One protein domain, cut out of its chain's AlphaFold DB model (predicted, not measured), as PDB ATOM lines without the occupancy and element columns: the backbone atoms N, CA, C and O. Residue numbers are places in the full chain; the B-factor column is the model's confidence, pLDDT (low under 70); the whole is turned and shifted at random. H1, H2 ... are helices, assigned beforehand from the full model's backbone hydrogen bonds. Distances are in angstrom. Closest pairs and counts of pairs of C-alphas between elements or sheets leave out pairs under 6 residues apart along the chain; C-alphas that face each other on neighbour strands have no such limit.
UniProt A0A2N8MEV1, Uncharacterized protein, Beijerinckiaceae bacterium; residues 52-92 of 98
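AT A GLANCE: This is residues 52 to 92 of the 98 residues of an uncharacterized protein of Beijerinckiaceae bacterium (UniProt A0A2N8MEV1). Two short helices, H1 and H2, meet near their first residues and make an L. The loop of residues 63 to 74 swings out from the last residue of H1 and folds back to that corner. The printed part has 41 residues with two named helices, H1 then H2, and no named strand. The class is all helix, though under half of the residues, 20 of 41, are in named elements. It is compact, with a radius of gyration of the C-alphas of 10.0 A and spans of 27 by 19 by 13 A.

IN THESE COORDINATES: H1 is residues 53 to 62, 14.3 A long, beginning at C-alpha 53 (181.144, -21.063, 3.218). H2 is residues 75 to 84, also 14.3 A, ending at C-alpha 84 (171.116, -17.714, 12.668).

HOW THE PARTS SIT: H1 and H2 touch, the closest C-alphas being those of Thr 54 and Ala 75, 4.7 A apart. Their lines are only just about perpendicular, at 72 degrees. Every O i to N i+4 pair is within hydrogen-bond range in H1 and H2.

THE WHOLE: The C-alphas farthest apart, of Tyr 69 and Ser 92, are 30.4 A apart. The printed part has no cut, and the 12-residue link from H1 to H2 is long. Residues 67 to 69 and 91 to 92 have pLDDT under 70.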
ATOM      1  N   PRO A  52     183.765 -18.014   0.406       84.94
ATOM      2  CA  PRO A  52     182.565 -18.835   0.426       84.94
ATOM      3  C   PRO A  52     182.572 -19.799   1.622       84.94
ATOM      4  O   PRO A  52     183.623 -20.183   2.140       84.94
ATOM      5  N   ASP A  53     181.378 -20.237   2.022       84.56
ATOM      6  CA  ASP A  53     181.144 -21.063   3.218       84.56
ATOM      7  C   ASP A  53     181.951 -22.383   3.216       84.56
ATOM      8  O   ASP A  53     182.361 -22.864   4.271       84.56
ATOM      9  N   THR A  54     182.241 -22.936   2.032       87.75
ATOM     10  CA  THR A  54     183.071 -24.139   1.837       87.75
ATOM     11  C   THR A  54     184.522 -23.932   2.269       87.75
ATOM     12  O   THR A  54     185.098 -24.774   2.958       87.75
ATOM     13  N   VAL A  55     185.113 -22.788   1.916       87.12
ATOM     14  CA  VAL A  55     186.487 -22.433   2.295       87.12
ATOM     15  C   VAL A  55     186.559 -22.134   3.789       87.12
ATOM     16  O   VAL A  55     187.485 -22.576   4.466       87.12
ATOM     17  N   ILE A  56     185.545 -21.453   4.331       87.00
ATOM     18  CA  ILE A  56     185.444 -21.167   5.767       87.00
ATOM     19  C   ILE A  56     185.399 -22.470   6.569       87.00
ATOM     20  O   ILE A  56     186.162 -22.619   7.521       87.00
ATOM     21  N   ALA A  57     184.577 -23.441   6.159       89.31
ATOM     22  CA  ALA A  57     184.515 -24.756   6.794       89.31
ATOM     23  C   ALA A  57     185.886 -25.461   6.800       89.31
ATOM     24  O   ALA A  57     186.320 -25.968   7.835       89.31
ATOM     25  N   GLY A  58     186.613 -25.422   5.678       88.62
ATOM     26  CA  GLY A  58     187.970 -25.969   5.584       88.62
ATOM     27  C   GLY A  58     188.965 -25.299   6.539       88.62
ATOM     28  O   GLY A  58     189.714 -25.989   7.233       88.62
ATOM     29  N   ILE A  59     188.943 -23.965   6.626       87.56
ATOM     30  CA  ILE A  59     189.808 -23.194   7.536       87.56
ATOM     31  C   ILE A  59     189.504 -23.545   8.997       87.56
ATOM     32  O   ILE A  59     190.429 -23.794   9.770       87.56
ATOM     33  N   LEU A  60     188.225 -23.619   9.371       85.06
ATOM     34  CA  LEU A  60     187.807 -23.964  10.732       85.06
ATOM     35  C   LEU A  60     188.249 -25.378  11.127       85.06
ATOM     36  O   LEU A  60     188.799 -25.573  12.211       85.06
ATOM     37  N   ASN A  61     188.078 -26.349  10.227       86.69
ATOM     38  CA  ASN A  61     188.502 -27.727  10.465       86.69
ATOM     39  C   ASN A  61     190.029 -27.849  10.573       86.69
ATOM     40  O   ASN A  61     190.523 -28.584  11.426       86.69
ATOM     41  N   ARG A  62     190.790 -27.099   9.764       83.12
ATOM     42  CA  ARG A  62     192.263 -27.077   9.835       83.12
ATOM     43  C   ARG A  62     192.780 -26.446  11.129       83.12
ATOM     44  O   ARG A  62     193.838 -26.832  11.609       83.12
ATOM     45  N   GLN A  63     192.032 -25.509  11.707       83.31
ATOM     46  CA  GLN A  63     192.323 -24.937  13.024       83.31
ATOM     47  C   GLN A  63     191.880 -25.839  14.189       83.31
ATOM     48  O   GLN A  63     192.002 -25.434  15.344       83.31
ATOM     49  N   GLY A  64     191.339 -27.033  13.911       79.88
ATOM     50  CA  GLY A  64     190.866 -27.962  14.938       79.88
ATOM     51  C   GLY A  64     189.669 -27.433  15.731       79.88
ATOM     52  O   GLY A  64     189.425 -27.888  16.847       79.88
ATOM     53  N   ARG A  65     188.929 -26.454  15.195       74.44
ATOM     54  CA  ARG A  65     187.765 -25.881  15.876       74.44
ATOM     55  C   ARG A  65     186.563 -26.792  15.670       74.44
ATOM     56  O   ARG A  65     186.214 -27.126  14.540       74.44
ATOM     57  N   THR A  66     185.905 -27.158  16.761       75.69
ATOM     58  CA  THR A  66     184.668 -27.941  16.745       75.69
ATOM     59  C   THR A  66     183.479 -27.062  17.104       75.69
ATOM     60  O   THR A  66     183.604 -26.088  17.851       75.69
ATOM     61  N   SER A  67     182.305 -27.406  16.576       68.50
ATOM     62  CA  SER A  67     181.047 -26.806  17.018       68.50
ATOM     63  C   SER A  67     180.830 -27.072  18.510       68.50
ATOM     64  O   SER A  67     181.445 -27.966  19.093       68.50
ATOM     65  N   ALA A  68     179.919 -26.331  19.136       64.88
ATOM     66  CA  ALA A  68     179.577 -26.520  20.544       64.88
ATOM     67  C   ALA A  68     178.991 -27.923  20.848       64.88
ATOM     68  O   ALA A  68     179.002 -28.359  21.991       64.88
ATOM     69  N   TYR A  69     178.564 -28.657  19.813       63.94
ATOM     70  CA  TYR A  69     178.158 -30.069  19.871       63.94
ATOM     71  C   TYR A  69     179.289 -31.064  19.528       63.94
ATOM     72  O   TYR A  69     179.039 -32.249  19.350       63.94
ATOM     73  N   GLY A  70     180.530 -30.600  19.351       71.19
ATOM     74  CA  GLY A  70     181.678 -31.443  18.986       71.19
ATOM     75  C   GLY A  70     181.748 -31.843  17.506       71.19
ATOM     76  O   GLY A  70     182.695 -32.504  17.088       71.19
ATOM     77  N   HIS A  71     180.786 -31.426  16.679       79.38
ATOM     78  CA  HIS A  71     180.798 -31.719  15.246       79.38
ATOM     79  C   HIS A  71     181.815 -30.865  14.479       79.38
ATOM     80  O   HIS A  71     182.063 -29.701  14.813       79.38
ATOM     81  N   ARG A  72     182.360 -31.446  13.403       79.75
ATOM     82  CA  ARG A  72     183.160 -30.723  12.405       79.75
ATOM     83  C   ARG A  72     182.304 -29.684  11.682       79.75
ATOM     84  O   ARG A  72     181.092 -29.855  11.531       79.75
ATOM     85  N   PHE A  73     182.942 -28.613  11.224       79.69
ATOM     86  CA  PHE A  73     182.264 -27.592  10.436       79.69
ATOM     87  C   PHE A  73     182.125 -28.067   8.990       79.69
ATOM     88  O   PHE A  73     183.117 -28.340   8.322       79.69
ATOM     89  N   ASP A  74     180.888 -28.150   8.513       87.19
ATOM     90  CA  ASP A  74     180.560 -28.351   7.102       87.19
ATOM     91  C   ASP A  74     180.042 -27.041   6.487       87.19
ATOM     92  O   ASP A  74     179.575 -26.156   7.212       87.19
ATOM     93  N   ALA A  75     180.083 -26.916   5.159       85.81
ATOM     94  CA  ALA A  75     179.540 -25.763   4.444       85.81
ATOM     95  C   ALA A  75     178.062 -25.494   4.791       85.81
ATOM     96  O   ALA A  75     177.666 -24.336   4.951       85.81
ATOM     97  N   ASN A  76     177.249 -26.540   4.976       86.62
ATOM     98  CA  ASN A  76     175.848 -26.402   5.370       86.62
ATOM     99  C   ASN A  76     175.707 -25.912   6.821       86.62
ATOM    100  O   ASN A  76     174.907 -25.022   7.113       86.62
ATOM    101  N   THR A  77     176.534 -26.437   7.730       84.94
ATOM    102  CA  THR A  77     176.582 -26.006   9.136       84.94
ATOM    103  C   THR A  77     177.010 -24.543   9.251       84.94
ATOM    104  O   THR A  77     176.374 -23.779   9.975       84.94
ATOM    105  N   VAL A  78     178.031 -24.122   8.495       85.62
ATOM    106  CA  VAL A  78     178.484 -22.723   8.420       85.62
ATOM    107  C   VAL A  78     177.391 -21.831   7.827       85.62
ATOM    108  O   VAL A  78     177.099 -20.774   8.381       85.62
ATOM    109  N   GLY A  79     176.710 -22.277   6.768       85.69
ATOM    110  CA  GLY A  79     175.584 -21.552   6.180       85.69
ATOM    111  C   GLY A  79     174.411 -21.363   7.150       85.69
ATOM    112  O   GLY A  79     173.865 -20.261   7.245       85.69
ATOM    113  N   ASN A  80     174.046 -22.403   7.904       86.44
ATOM    114  CA  ASN A  80     173.015 -22.341   8.945       86.44
ATOM    115  C   ASN A  80     173.419 -21.419  10.096       86.44
ATOM    116  O   ASN A  80     172.631 -20.558  10.493       86.44
ATOM    117  N   LEU A  81     174.661 -21.539  10.570       83.00
ATOM    118  CA  LEU A  81     175.227 -20.665  11.595       83.00
ATOM    119  C   LEU A  81     175.161 -19.199  11.153       83.00
ATOM    120  O   LEU A  81     174.694 -18.338  11.893       83.00
ATOM    121  N   ARG A  82     175.549 -18.920   9.907       83.62
ATOM    122  CA  ARG A  82     175.521 -17.578   9.329       83.62
ATOM    123  C   ARG A  82     174.109 -16.986   9.294       83.62
ATOM    124  O   ARG A  82     173.939 -15.823   9.655       83.62
ATOM    125  N   ARG A  83     173.098 -17.774   8.895       84.19
ATOM    126  CA  ARG A  83     171.683 -17.346   8.898       84.19
ATOM    127  C   ARG A  83     171.195 -17.032  10.309       84.19
ATOM    128  O   ARG A  83     170.585 -15.988  10.513       84.19
ATOM    129  N   HIS A  84     171.505 -17.902  11.271       82.12
ATOM    130  CA  HIS A  84     171.116 -17.714  12.668       82.12
ATOM    131  C   HIS A  84     171.746 -16.446  13.267       82.12
ATOM    132  O   HIS A  84     171.103 -15.717  14.016       82.12
ATOM    133  N   LEU A  85     172.986 -16.139  12.880       79.00
ATOM    134  CA  LEU A  85     173.730 -14.959  13.329       79.00
ATOM    135  C   LEU A  85     173.498 -13.706  12.466       79.00
ATOM    136  O   LEU A  85     174.108 -12.671  12.725       79.00
ATOM    137  N   LYS A  86     172.639 -13.787  11.437       82.25
ATOM    138  CA  LYS A  86     172.361 -12.707  10.469       82.25
ATOM    139  C   LYS A  86     173.628 -12.103   9.840       82.25
ATOM    140  O   LYS A  86     173.697 -10.905   9.577       82.25
ATOM    141  N   ILE A  87     174.645 -12.929   9.596       78.75
ATOM    142  CA  ILE A  87     175.900 -12.498   8.971       78.75
ATOM    143  C   ILE A  87     175.699 -12.438   7.439       78.75
ATOM    144  O   ILE A  87     175.144 -13.375   6.854       78.75
ATOM    145  N   PRO A  88     176.130 -11.361   6.757       75.62
ATOM    146  CA  PRO A  88     175.999 -11.247   5.307       75.62
ATOM    147  C   PRO A  88     176.825 -12.315   4.581       75.62
ATOM    148  O   PRO A  88     177.926 -12.681   5.003       75.62
ATOM    149  N   ARG A  89     176.272 -12.841   3.483       73.50
ATOM    150  CA  ARG A  89     176.953 -13.848   2.663       73.50
ATOM    151  C   ARG A  89     178.087 -13.207   1.877       73.50
ATOM    152  O   ARG A  89     177.933 -12.084   1.402       73.50
ATOM    153  N   PHE A  90     179.149 -13.974   1.643       73.44
ATOM    154  CA  PHE A  90     180.098 -13.651   0.590       73.44
ATOM    155  C   PHE A  90     179.335 -13.559  -0.735       73.44
ATOM    156  O   PHE A  90     178.771 -14.551  -1.205       73.44
ATOM    157  N   ARG A  91     179.267 -12.355  -1.302       65.56
ATOM    158  CA  ARG A  91     178.794 -12.130  -2.665       65.56
ATOM    159  C   ARG A  91     180.051 -12.128  -3.519       65.56
ATOM    160  O   ARG A  91     180.812 -11.164  -3.482       65.56
ATOM    161  N   SER A  92     180.311 -13.222  -4.224       57.38
ATOM    162  CA  SER A  92     181.345 -13.228  -5.251       57.38
ATOM    163  C   SER A  92     180.970 -12.147  -6.258       57.38
ATOM    164  O   SER A  92     179.982 -12.293  -6.974       57.38
TER     165      SER A  92